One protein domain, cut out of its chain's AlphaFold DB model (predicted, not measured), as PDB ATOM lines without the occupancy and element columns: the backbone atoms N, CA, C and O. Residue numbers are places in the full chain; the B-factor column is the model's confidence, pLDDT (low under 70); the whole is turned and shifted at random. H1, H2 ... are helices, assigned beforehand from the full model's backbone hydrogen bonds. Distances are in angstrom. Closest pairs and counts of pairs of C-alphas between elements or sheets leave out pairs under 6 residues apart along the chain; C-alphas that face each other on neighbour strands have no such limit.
ATOM      1  N   LEU A   5     -10.065  62.910  46.137       46.12
ATOM      2  CA  LEU A   5     -10.673  61.612  46.442       46.12
ATOM      3  C   LEU A   5     -10.618  60.669  45.238       46.12
ATOM      4  O   LEU A   5     -10.245  59.515  45.408       46.12
ATOM      5  N   ASP A   6     -10.918  61.167  44.037       42.59
ATOM      6  CA  ASP A   6     -10.954  60.344  42.821       42.59
ATOM      7  C   ASP A   6      -9.566  59.777  42.477       42.59
ATOM      8  O   ASP A   6      -9.428  58.584  42.223       42.59
ATOM      9  N   GLY A   7      -8.507  60.588  42.599       54.44
ATOM     10  CA  GLY A   7      -7.127  60.127  42.400       54.44
ATOM     11  C   GLY A   7      -6.643  59.148  43.478       54.44
ATOM     12  O   GLY A   7      -5.848  58.250  43.197       54.44
ATOM     13  N   VAL A   8      -7.136  59.275  44.716       57.00
ATOM     14  CA  VAL A   8      -6.864  58.310  45.795       57.00
ATOM     15  C   VAL A   8      -7.620  56.998  45.569       57.00
ATOM     16  O   VAL A   8      -7.058  55.935  45.833       57.00
ATOM     17  N   ILE A   9      -8.852  57.051  45.057       60.00
ATOM     18  CA  ILE A   9      -9.665  55.873  44.724       60.00
ATOM     19  C   ILE A   9      -9.030  55.100  43.562       60.00
ATOM     20  O   ILE A   9      -8.767  53.909  43.716       60.00
ATOM     21  N   GLU A  10      -8.672  55.768  42.461       60.44
ATOM     22  CA  GLU A  10      -7.974  55.134  41.330       60.44
ATOM     23  C   GLU A  10      -6.636  54.510  41.761       60.44
ATOM     24  O   GLU A  10      -6.294  53.389  41.374       60.44
ATOM     25  N   ALA A  11      -5.883  55.197  42.630       63.72
ATOM     26  CA  ALA A  11      -4.654  54.651  43.192       63.72
ATOM     27  C   ALA A  11      -4.918  53.406  44.059       63.72
ATOM     28  O   ALA A  11      -4.179  52.426  43.963       63.72
ATOM     29  N   LEU A  12      -5.963  53.412  44.896       67.44
ATOM     30  CA  LEU A  12      -6.350  52.271  45.735       67.44
ATOM     31  C   LEU A  12      -6.798  51.061  44.905       67.44
ATOM     32  O   LEU A  12      -6.423  49.929  45.230       67.44
ATOM     33  N   GLU A  13      -7.540  51.277  43.819       73.94
ATOM     34  CA  GLU A  13      -7.918  50.224  42.873       73.94
ATOM     35  C   GLU A  13      -6.680  49.610  42.206       73.94
ATOM     36  O   GLU A  13      -6.507  48.387  42.213       73.94
ATOM     37  N   ALA A  14      -5.749  50.448  41.737       72.56
ATOM     38  CA  ALA A  14      -4.483  49.995  41.170       72.56
ATOM     39  C   ALA A  14      -3.645  49.187  42.181       72.56
ATOM     40  O   ALA A  14      -3.101  48.132  41.835       72.56
ATOM     41  N   TYR A  15      -3.572  49.624  43.445       76.81
ATOM     42  CA  TYR A  15      -2.890  48.872  44.505       76.81
ATOM     43  C   TYR A  15      -3.571  47.535  44.804       76.81
ATOM     44  O   TYR A  15      -2.876  46.548  45.041       76.81
ATOM     45  N   THR A  16      -4.902  47.478  44.767       77.06
ATOM     46  CA  THR A  16      -5.669  46.247  45.004       77.06
ATOM     47  C   THR A  16      -5.401  45.212  43.913       77.06
ATOM     48  O   THR A  16      -5.142  44.042  44.215       77.06
ATOM     49  N   ILE A  17      -5.375  45.639  42.648       78.19
ATOM     50  CA  ILE A  17      -5.020  44.779  41.510       78.19
ATOM     51  C   ILE A  17      -3.577  44.283  41.658       78.19
ATOM     52  O   ILE A  17      -3.326  43.078  41.594       78.19
ATOM     53  N   LEU A  18      -2.631  45.191  41.923       77.31
ATOM     54  CA  LEU A  18      -1.219  44.847  42.094       77.31
ATOM     55  C   LEU A  18      -1.018  43.839  43.234       77.31
ATOM     56  O   LEU A  18      -0.295  42.856  43.081       77.31
ATOM     57  N   PHE A  19      -1.682  44.059  44.368       81.31
ATOM     58  CA  PHE A  19      -1.605  43.176  45.524       81.31
ATOM     59  C   PHE A  19      -2.220  41.798  45.240       81.31
ATOM     60  O   PHE A  19      -1.644  40.785  45.632       81.31
ATOM     61  N   SER A  20      -3.319  41.735  44.481       82.88
ATOM     62  CA  SER A  20      -3.937  40.473  44.048       82.88
ATOM     63  C   SER A  20      -2.999  39.642  43.163       82.88
ATOM     64  O   SER A  20      -2.903  38.428  43.332       82.88
ATOM     65  N   VAL A  21      -2.243  40.290  42.267       82.25
ATOM     66  CA  VAL A  21      -1.215  39.627  41.442       82.25
ATOM     67  C   VAL A  21      -0.081  39.077  42.310       82.25
ATOM     68  O   VAL A  21       0.355  37.942  42.114       82.25
ATOM     69  N   VAL A  22       0.383  39.854  43.292       81.00
ATOM     70  CA  VAL A  22       1.429  39.427  44.236       81.00
ATOM     71  C   VAL A  22       0.961  38.231  45.076       81.00
ATOM     72  O   VAL A  22       1.731  37.289  45.274       81.00
ATOM     73  N   LEU A  23      -0.293  38.240  45.534       82.69
ATOM     74  CA  LEU A  23      -0.896  37.139  46.284       82.69
ATOM     75  C   LEU A  23      -0.987  35.872  45.423       82.69
ATOM     76  O   LEU A  23      -0.516  34.812  45.833       82.69
ATOM     77  N   LEU A  24      -1.528  35.982  44.205       84.12
ATOM     78  CA  LEU A  24      -1.627  34.866  43.262       84.12
ATOM     79  C   LEU A  24      -0.251  34.251  42.978       84.12
ATOM     80  O   LEU A  24      -0.096  33.031  42.997       84.12
ATOM     81  N   HIS A  25       0.761  35.093  42.771       80.19
ATOM     82  CA  HIS A  25       2.133  34.648  42.561       80.19
ATOM     83  C   HIS A  25       2.684  33.860  43.761       80.19
ATOM     84  O   HIS A  25       3.345  32.841  43.569       80.19
ATOM     85  N   GLU A  26       2.421  34.298  44.998       81.00
ATOM     86  CA  GLU A  26       2.819  33.556  46.203       81.00
ATOM     87  C   GLU A  26       2.179  32.162  46.248       81.00
ATOM     88  O   GLU A  26       2.879  31.177  46.487       81.00
ATOM     89  N   TYR A  27       0.874  32.060  45.976       81.50
ATOM     90  CA  TYR A  27       0.168  30.775  45.959       81.50
ATOM     91  C   TYR A  27       0.684  29.842  44.862       81.50
ATOM     92  O   TYR A  27       0.916  28.664  45.129       81.50
ATOM     93  N   ILE A  28       0.934  30.362  43.655       80.69
ATOM     94  CA  ILE A  28       1.538  29.587  42.562       80.69
ATOM     95  C   ILE A  28       2.922  29.079  42.978       80.69
ATOM     96  O   ILE A  28       3.225  27.902  42.793       80.69
ATOM     97  N   TYR A  29       3.752  29.929  43.591       74.44
ATOM     98  CA  TYR A  29       5.079  29.533  44.063       74.44
ATOM     99  C   TYR A  29       5.012  28.447  45.150       74.44
ATOM    100  O   TYR A  29       5.737  27.452  45.073       74.44
ATOM    101  N   LYS A  30       4.116  28.601  46.137       74.75
ATOM    102  CA  LYS A  30       3.864  27.589  47.178       74.75
ATOM    103  C   LYS A  30       3.415  26.260  46.563       74.75
ATOM    104  O   LYS A  30       3.964  25.219  46.917       74.75
ATOM    105  N   TYR A  31       2.493  26.296  45.599       79.06
ATOM    106  CA  TYR A  31       2.011  25.109  44.891       79.06
ATOM    107  C   TYR A  31       3.144  24.413  44.127       79.06
ATOM    108  O   TYR A  31       3.388  23.230  44.331       79.06
ATOM    109  N   LEU A  32       3.920  25.141  43.321       74.31
ATOM    110  CA  LEU A  32       5.019  24.565  42.535       74.31
ATOM    111  C   LEU A  32       6.121  23.931  43.395       74.31
ATOM    112  O   LEU A  32       6.699  22.922  42.989       74.31
ATOM    113  N   ARG A  33       6.377  24.469  44.598       70.38
ATOM    114  CA  ARG A  33       7.284  23.843  45.573       70.38
ATOM    115  C   ARG A  33       6.796  22.472  46.037       70.38
ATOM    116  O   ARG A  33       7.614  21.567  46.166       70.38
ATOM    117  N   ILE A  34       5.492  22.314  46.269       76.19
ATOM    118  CA  ILE A  34       4.893  21.025  46.657       76.19
ATOM    119  C   ILE A  34       5.122  19.979  45.554       76.19
ATOM    120  O   ILE A  34       5.432  18.830  45.855       76.19
ATOM    121  N   PHE A  35       5.061  20.391  44.285       76.88
ATOM    122  CA  PHE A  35       5.304  19.520  43.127       76.88
ATOM    123  C   PHE A  35       6.779  19.415  42.705       76.88
ATOM    124  O   PHE A  35       7.061  18.842  41.656       76.88
ATOM    125  N   GLN A  36       7.718  19.944  43.501       72.25
ATOM    126  CA  GLN A  36       9.169  19.883  43.249       72.25
ATOM    127  C   GLN A  36       9.600  20.409  41.863       72.25
ATOM    128  O   GLN A  36      10.617  19.984  41.316       72.25
ATOM    129  N   VAL A  37       8.848  21.351  41.283       65.75
ATOM    130  CA  VAL A  37       9.193  21.953  39.986       65.75
ATOM    131  C   VAL A  37      10.360  22.940  40.176       65.75
ATOM    132  O   VAL A  37      10.290  23.770  41.090       65.75
ATOM    133  N   PRO A  38      11.427  22.902  39.347       56.06
ATOM    134  CA  PRO A  38      12.573  23.801  39.479       56.06
ATOM    135  C   PRO A  38      12.163  25.280  39.442       56.06
ATOM    136  O   PRO A  38      11.563  25.767  38.485       56.06
ATOM    137  N   SER A  39      12.502  26.022  40.498       52.81
ATOM    138  CA  SER A  39      12.062  27.407  40.732       52.81
ATOM    139  C   SER A  39      12.825  28.475  39.929       52.81
ATOM    140  O   SER A  39      12.678  29.668  40.184       52.81
ATOM    141  N   GLU A  40      13.657  28.069  38.974       50.97
ATOM    142  CA  GLU A  40      14.618  28.926  38.254       50.97
ATOM    143  C   GLU A  40      13.937  29.958  37.335       50.97
ATOM    144  O   GLU A  40      14.508  31.005  37.023       50.97
ATOM    145  N   HIS A  41      12.684  29.694  36.954       44.97
ATOM    146  CA  HIS A  41      11.902  30.522  36.033       44.97
ATOM    147  C   HIS A  41      10.980  31.543  36.715       44.97
ATOM    148  O   HIS A  41      10.398  32.382  36.032       44.97
ATOM    149  N   ILE A  42      10.868  31.528  38.047       50.38
ATOM    150  CA  ILE A  42       9.980  32.437  38.788       50.38
ATOM    151  C   ILE A  42      10.834  33.455  39.542       50.38
ATOM    152  O   ILE A  42      11.137  33.312  40.727       50.38
ATOM    153  N   ARG A  43      11.270  34.502  38.830       48.84
ATOM    154  CA  ARG A  43      11.979  35.626  39.453       48.84
ATOM    155  C   ARG A  43      10.981  36.579  40.094       48.84
ATOM    156  O   ARG A  43      10.298  37.342  39.418       48.84
ATOM    157  N   TYR A  44      10.966  36.573  41.419       49.78
ATOM    158  CA  TYR A  44      10.251  37.555  42.220       49.78
ATOM    159  C   TYR A  44      10.867  38.951  42.051       49.78
ATOM    160  O   TYR A  44      12.014  39.188  42.446       49.78
ATOM    161  N   HIS A  45      10.117  39.900  41.491       53.44
ATOM    162  CA  HIS A  45      10.600  41.270  41.356       53.44
ATOM    163  C   HIS A  45      10.367  42.033  42.671       53.44
ATOM    164  O   HIS A  45       9.249  42.451  42.976       53.44
ATOM    165  N   LYS A  46      11.432  42.228  43.463       52.56
ATOM    166  CA  LYS A  46      11.383  42.912  44.775       52.56
ATOM    167  C   LYS A  46      10.691  44.284  44.726       52.56
ATOM    168  O   LYS A  46      10.085  44.689  45.714       52.56
ATOM    169  N   SER A  47      10.753  44.991  43.593       49.03
ATOM    170  CA  SER A  47      10.093  46.295  43.442       49.03
ATOM    171  C   SER A  47       8.566  46.198  43.394       49.03
ATOM    172  O   SER A  47       7.903  47.069  43.942       49.03
ATOM    173  N   THR A  48       7.997  45.145  42.796       55.84
ATOM    174  CA  THR A  48       6.539  44.956  42.698       55.84
ATOM    175  C   THR A  48       5.932  44.751  44.082       55.84
ATOM    176  O   THR A  48       4.904  45.341  44.404       55.84
ATOM    177  N   PHE A  49       6.618  43.988  44.936       65.00
ATOM    178  CA  PHE A  49       6.223  43.826  46.330       65.00
ATOM    179  C   PHE A  49       6.328  45.129  47.115       65.00
ATOM    180  O   PHE A  49       5.369  45.498  47.778       65.00
ATOM    181  N   ALA A  50       7.440  45.860  46.988       59.41
ATOM    182  CA  ALA A  50       7.624  47.134  47.683       59.41
ATOM    183  C   ALA A  50       6.532  48.162  47.327       59.41
ATOM    184  O   ALA A  50       6.014  48.846  48.213       59.41
ATOM    185  N   THR A  51       6.134  48.238  46.051       58.91
ATOM    186  CA  THR A  51       5.015  49.081  45.604       58.91
ATOM    187  C   THR A  51       3.685  48.598  46.185       58.91
ATOM    188  O   THR A  51       2.916  49.407  46.698       58.91
ATOM    189  N   ALA A  52       3.426  47.287  46.193       67.19
ATOM    190  CA  ALA A  52       2.217  46.726  46.796       67.19
ATOM    191  C   ALA A  52       2.147  46.986  48.317       67.19
ATOM    192  O   ALA A  52       1.090  47.353  48.831       67.19
ATOM    193  N   THR A  53       3.274  46.908  49.036       74.25
ATOM    194  CA  THR A  53       3.370  47.241  50.470       74.25
ATOM    195  C   THR A  53       2.967  48.690  50.749       74.25
ATOM    196  O   THR A  53       2.338  48.966  51.770       74.25
ATOM    197  N   ARG A  54       3.263  49.628  49.838       77.56
ATOM    198  CA  ARG A  54       2.853  51.029  50.004       77.56
ATOM    199  C   ARG A  54       1.333  51.199  49.971       77.56
ATOM    200  O   ARG A  54       0.809  51.981  50.760       77.56
ATOM    201  N   GLY A  55       0.638  50.444  49.121       80.75
ATOM    202  CA  GLY A  55      -0.826  50.379  49.118       80.75
ATOM    203  C   GLY A  55      -1.378  49.830  50.435       80.75
ATOM    204  O   GLY A  55      -2.263  50.436  51.036       80.75
ATOM    205  N   VAL A  56      -0.780  48.748  50.946       85.06
ATOM    206  CA  VAL A  56      -1.138  48.160  52.252       85.06
ATOM    207  C   VAL A  56      -1.004  49.187  53.383       85.06
ATOM    208  O   VAL A  56      -1.896  49.298  54.216       85.06
ATOM    209  N   GLU A  57       0.062  49.992  53.406       87.25
ATOM    210  CA  GLU A  57       0.248  51.051  54.413       87.25
ATOM    211  C   GLU A  57      -0.871  52.100  54.410       87.25
ATOM    212  O   GLU A  57      -1.240  52.599  55.475       87.25
ATOM    213  N   ILE A  58      -1.386  52.460  53.231       83.62
ATOM    214  CA  ILE A  58      -2.477  53.433  53.088       83.62
ATOM    215  C   ILE A  58      -3.776  52.834  53.635       83.62
ATOM    216  O   ILE A  58      -4.441  53.476  54.448       83.62
ATOM    217  N   ILE A  59      -4.089  51.589  53.263       85.50
ATOM    218  CA  ILE A  59      -5.292  50.886  53.732       85.50
ATOM    219  C   ILE A  59      -5.233  50.663  55.250       85.50
ATOM    220  O   ILE A  59      -6.219  50.866  55.951       85.50
ATOM    221  N   LEU A  60      -4.068  50.307  55.801       88.12
ATOM    222  CA  LEU A  60      -3.905  50.186  57.253       88.12
ATOM    223  C   LEU A  60      -4.250  51.500  57.963       88.12
ATOM    224  O   LEU A  60      -5.004  51.478  58.934       88.12
ATOM    225  N   ARG A  61      -3.772  52.646  57.456       87.75
ATOM    226  CA  ARG A  61      -4.100  53.960  58.039       87.75
ATOM    227  C   ARG A  61      -5.594  54.256  57.990       87.75
ATOM    228  O   ARG A  61      -6.120  54.750  58.984       87.75
ATOM    229  N   SER A  62      -6.266  53.971  56.872       84.25
ATOM    230  CA  SER A  62      -7.706  54.237  56.741       84.25
ATOM    231  C   SER A  62      -8.554  53.367  57.670       84.25
ATOM    232  O   SER A  62      -9.652  53.767  58.034       84.25
ATOM    233  N   ARG A  63      -8.032  52.210  58.094       85.56
ATOM    234  CA  ARG A  63      -8.660  51.286  59.056       85.56
ATOM    235  C   ARG A  63      -8.247  51.532  60.516       85.56
ATOM    236  O   ARG A  63      -8.480  50.691  61.385       85.56
ATOM    237  N   GLY A  64      -7.568  52.649  60.791       85.38
ATOM    238  CA  GLY A  64      -7.089  52.989  62.135       85.38
ATOM    239  C   GLY A  64      -5.971  52.074  62.648       85.38
ATOM    240  O   GLY A  64      -5.787  51.922  63.852       85.38
ATOM    241  N   ARG A  65      -5.203  51.444  61.751       87.50
ATOM    242  CA  ARG A  65      -4.040  50.608  62.082       87.50
ATOM    243  C   ARG A  65      -2.735  51.291  61.702       87.50
ATOM    244  O   ARG A  65      -2.664  52.131  60.803       87.50
ATOM    245  N   CYS A  66      -1.659  50.913  62.389       87.69
ATOM    246  CA  CYS A  66      -0.364  51.517  62.126       87.69
ATOM    247  C   CYS A  66       0.194  51.063  60.760       87.69
ATOM    248  O   CYS A  66       0.369  49.862  60.550       87.69
ATOM    249  N   PRO A  67       0.586  51.989  59.866       87.56
ATOM    250  CA  PRO A  67       1.227  51.656  58.588       87.56
ATOM    251  C   PRO A  67       2.546  50.895  58.771       87.56
ATOM    252  O   PRO A  67       2.909  50.084  57.925       87.56
ATOM    253  N   SER A  68       3.258  51.118  59.883       82.94
ATOM    254  CA  SER A  68       4.523  50.427  60.152       82.94
ATOM    255  C   SER A  68       4.375  48.905  60.213       82.94
ATOM    256  O   SER A  68       5.338  48.206  59.916       82.94
ATOM    257  N   LEU A  69       3.181  48.376  60.518       85.88
ATOM    258  CA  LEU A  69       2.921  46.934  60.593       85.88
ATOM    259  C   LEU A  69       3.281  46.210  59.292       85.88
ATOM    260  O   LEU A  69       3.873  45.134  59.351       85.88
ATOM    261  N   ALA A  70       3.014  46.831  58.138       82.81
ATOM    262  CA  ALA A  70       3.288  46.245  56.826       82.81
ATOM    263  C   ALA A  70       4.777  45.921  56.610       82.81
ATOM    264  O   ALA A  70       5.109  44.995  55.875       82.81
ATOM    265  N   ARG A  71       5.683  46.662  57.262       77.06
ATOM    266  CA  ARG A  71       7.137  46.452  57.158       77.06
ATOM    267  C   ARG A  71       7.735  45.807  58.398       77.06
ATOM    268  O   ARG A  71       8.606  44.953  58.273       77.06
ATOM    269  N   ARG A  72       7.256  46.199  59.580       76.44
ATOM    270  CA  ARG A  72       7.712  45.716  60.889       76.44
ATOM    271  C   ARG A  72       7.523  44.210  61.026       76.44
ATOM    272  O   ARG A  72       8.425  43.532  61.497       76.44
ATOM    273  N   LEU A  73       6.366  43.704  60.595       77.06
ATOM    274  CA  LEU A  73       6.022  42.290  60.723       77.06
ATOM    275  C   LEU A  73       6.620  41.417  59.617       77.06
ATOM    276  O   LEU A  73       6.565  40.204  59.733       77.06
ATOM    277  N   LYS A  74       7.164  42.009  58.542       73.19
ATOM    278  CA  LYS A  74       7.769  41.281  57.407       73.19
ATOM    279  C   LYS A  74       6.923  40.105  56.890       73.19
ATOM    280  O   LYS A  74       7.466  39.086  56.473       73.19
ATOM    281  N   LEU A  75       5.600  40.252  56.928       75.94
ATOM    282  CA  LEU A  75       4.681  39.180  56.567       75.94
ATOM    283  C   LEU A  75       4.785  38.858  55.068       75.94
ATOM    284  O   LEU A  75       5.002  39.771  54.259       75.94
ATOM    285  N   PRO A  76       4.574  37.590  54.674       77.69
ATOM    286  CA  PRO A  76       4.336  37.259  53.277       77.69
ATOM    287  C   PRO A  76       3.066  37.972  52.770       77.69
ATOM    288  O   PRO A  76       2.243  38.412  53.582       77.69
ATOM    289  N   PRO A  77       2.864  38.093  51.446       81.25
ATOM    290  CA  PRO A  77       1.654  38.701  50.886       81.25
ATOM    291  C   PRO A  77       0.343  38.164  51.489       81.25
ATOM    292  O   PRO A  77      -0.538  38.946  51.836       81.25
ATOM    293  N   SER A  78       0.237  36.854  51.701       80.31
ATOM    294  CA  SER A  78      -0.888  36.200  52.383       80.31
ATOM    295  C   SER A  78      -1.085  36.672  53.830       80.31
ATOM    296  O   SER A  78      -2.212  36.946  54.244       80.31
ATOM    297  N   GLY A  79      -0.001  36.873  54.581       82.12
ATOM    298  CA  GLY A  79      -0.049  37.459  55.921       82.12
ATOM    299  C   GLY A  79      -0.445  38.939  55.907       82.12
ATOM    300  O   GLY A  79      -1.232  39.368  56.745       82.12
ATOM    301  N   LEU A  80       0.019  39.721  54.925       84.81
ATOM    302  CA  LEU A  80      -0.421  41.113  54.743       84.81
ATOM    303  C   LEU A  80      -1.914  41.197  54.399       84.81
ATOM    304  O   LEU A  80      -2.611  42.061  54.925       84.81
ATOM    305  N   TYR A  81      -2.421  40.286  53.566       84.56
ATOM    306  CA  TYR A  81      -3.849  40.199  53.251       84.56
ATOM    307  C   TYR A  81      -4.675  39.929  54.512       84.56
ATOM    308  O   TYR A  81      -5.688  40.583  54.770       84.56
ATOM    309  N   ARG A  82      -4.206  38.996  55.344       84.31
ATOM    310  CA  ARG A  82      -4.880  38.647  56.591       84.31
ATOM    311  C   ARG A  82      -4.797  39.771  57.629       84.31
ATOM    312  O   ARG A  82      -5.797  40.077  58.264       84.31
ATOM    313  N   LEU A  83      -3.673  40.487  57.699       86.06
ATOM    314  CA  LEU A  83      -3.527  41.709  58.499       86.06
ATOM    315  C   LEU A  83      -4.557  42.786  58.117       86.06
ATOM    316  O   LEU A  83      -5.108  43.440  59.000       86.06
ATOM    317  N   LEU A  84      -4.835  42.963  56.820       85.31
ATOM    318  CA  LEU A  84      -5.871  43.883  56.332       85.31
ATOM    319  C   LEU A  84      -7.300  43.417  56.647       85.31
ATOM    320  O   LEU A  84      -8.218  44.233  56.638       85.31
ATOM    321  N   SER A  85      -7.480  42.122  56.908       82.31
ATOM    322  CA  SER A  85      -8.771  41.524  57.261       82.31
ATOM    323  C   SER A  85      -9.101  41.660  58.749       82.31
ATOM    324  O   SER A  85     -10.235  41.393  59.145       82.31
ATOM    325  N   LEU A  86      -8.135  42.067  59.581       81.94
ATOM    326  CA  LEU A  86      -8.394  42.346  60.987       81.94
ATOM    327  C   LEU A  86      -9.348  43.539  61.134       81.94
ATOM    328  O   LEU A  86      -9.303  44.492  60.355       81.94
TER     329      LEU A  86
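What this domain is: This is residues 5 to 86 of the 789 residues of an uncharacterized protein of Phialophora americana (UniProt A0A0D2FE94). One long straight helix, H1, makes the length of the domain, and two shorter helices, H2 and H4, lie side by side and cross it steeply on one side, with the very short H3 packed on H2. The last part of H1 and the two residues after it, residues 30 to 36, stick out, and a long link folds back from there to H2. The printed part has 82 residues with four named helices, in the order H1, H2, H3, H4, and no named strand; the class is all helix. The whole is only just compact, close to loose, with a radius of gyration of the C-alphas of 14.0 A, and its outline is elongated, 45 by 24 by 19 A.

How they stand to each other: H1, residues 5 to 34, touches H2, residues 46 to 62, with its residues 12 to 22 alone. The closest C-alphas of this pair are those of Tyr 15 and Gly 55, 5.3 A apart. The two helices run opposite ways at a steep tilt of 53 degrees. H1 also touches H4, residues 77 to 85, with its residues 19 to 26 alone; the closest C-alphas, those of Leu 23 and Pro 77, are 5.5 A apart. H1 and H4 run opposite ways at a steep tilt of 48 degrees. H2 and H4 run the same way at a shallow tilt of 8 degrees. They touch, H2 with residues 56 to 60 alone, and their closest C-alphas, those of Leu 60 and Leu 84, are 6.7 A apart. With one of these three tilts shallow, the helix packing is mostly crossed, but only just. H3, residues 69 to 72, touches H2 at residues 53 to 57 alone, with the closest C-alphas, those of Glu 57 and Ala 70, 6.2 A apart. H2 is the hub, touching the three other helices. H3 and H4 are close but not clearly touching, and H1 and H3 are apart. In H1, H2 and H4 every pair of O i and N i+4 is within hydrogen-bond range; H3 is too short for such a pair, and its one pair of O i and N i+3 is not within range.

Where its parts are: H1 begins at C-alpha 5, (-10.673, 61.612, 46.442), and runs 43.5 A to C-alpha 34 at (4.893, 21.025, 46.657). H2 measures 25.2 A from C-alpha 46 to C-alpha 62. H3 has four residues and measures 5.0 A. H4 measures 12.5 A and ends at C-alpha 85, (-8.771, 41.524, 57.261).

The domain as a whole: The two C-alphas farthest apart, those of Leu 5 and Gln 36, are 46.3 A from each other. The printed part has no cut. The link from H1 to H2, 11 residues, is long; the link from H2 to H3 is short and that from H3 to H4 is tight. The mean pLDDT of the printed part is 73.3, and it is under 70 at residues 5 to 12 and 37 to 52.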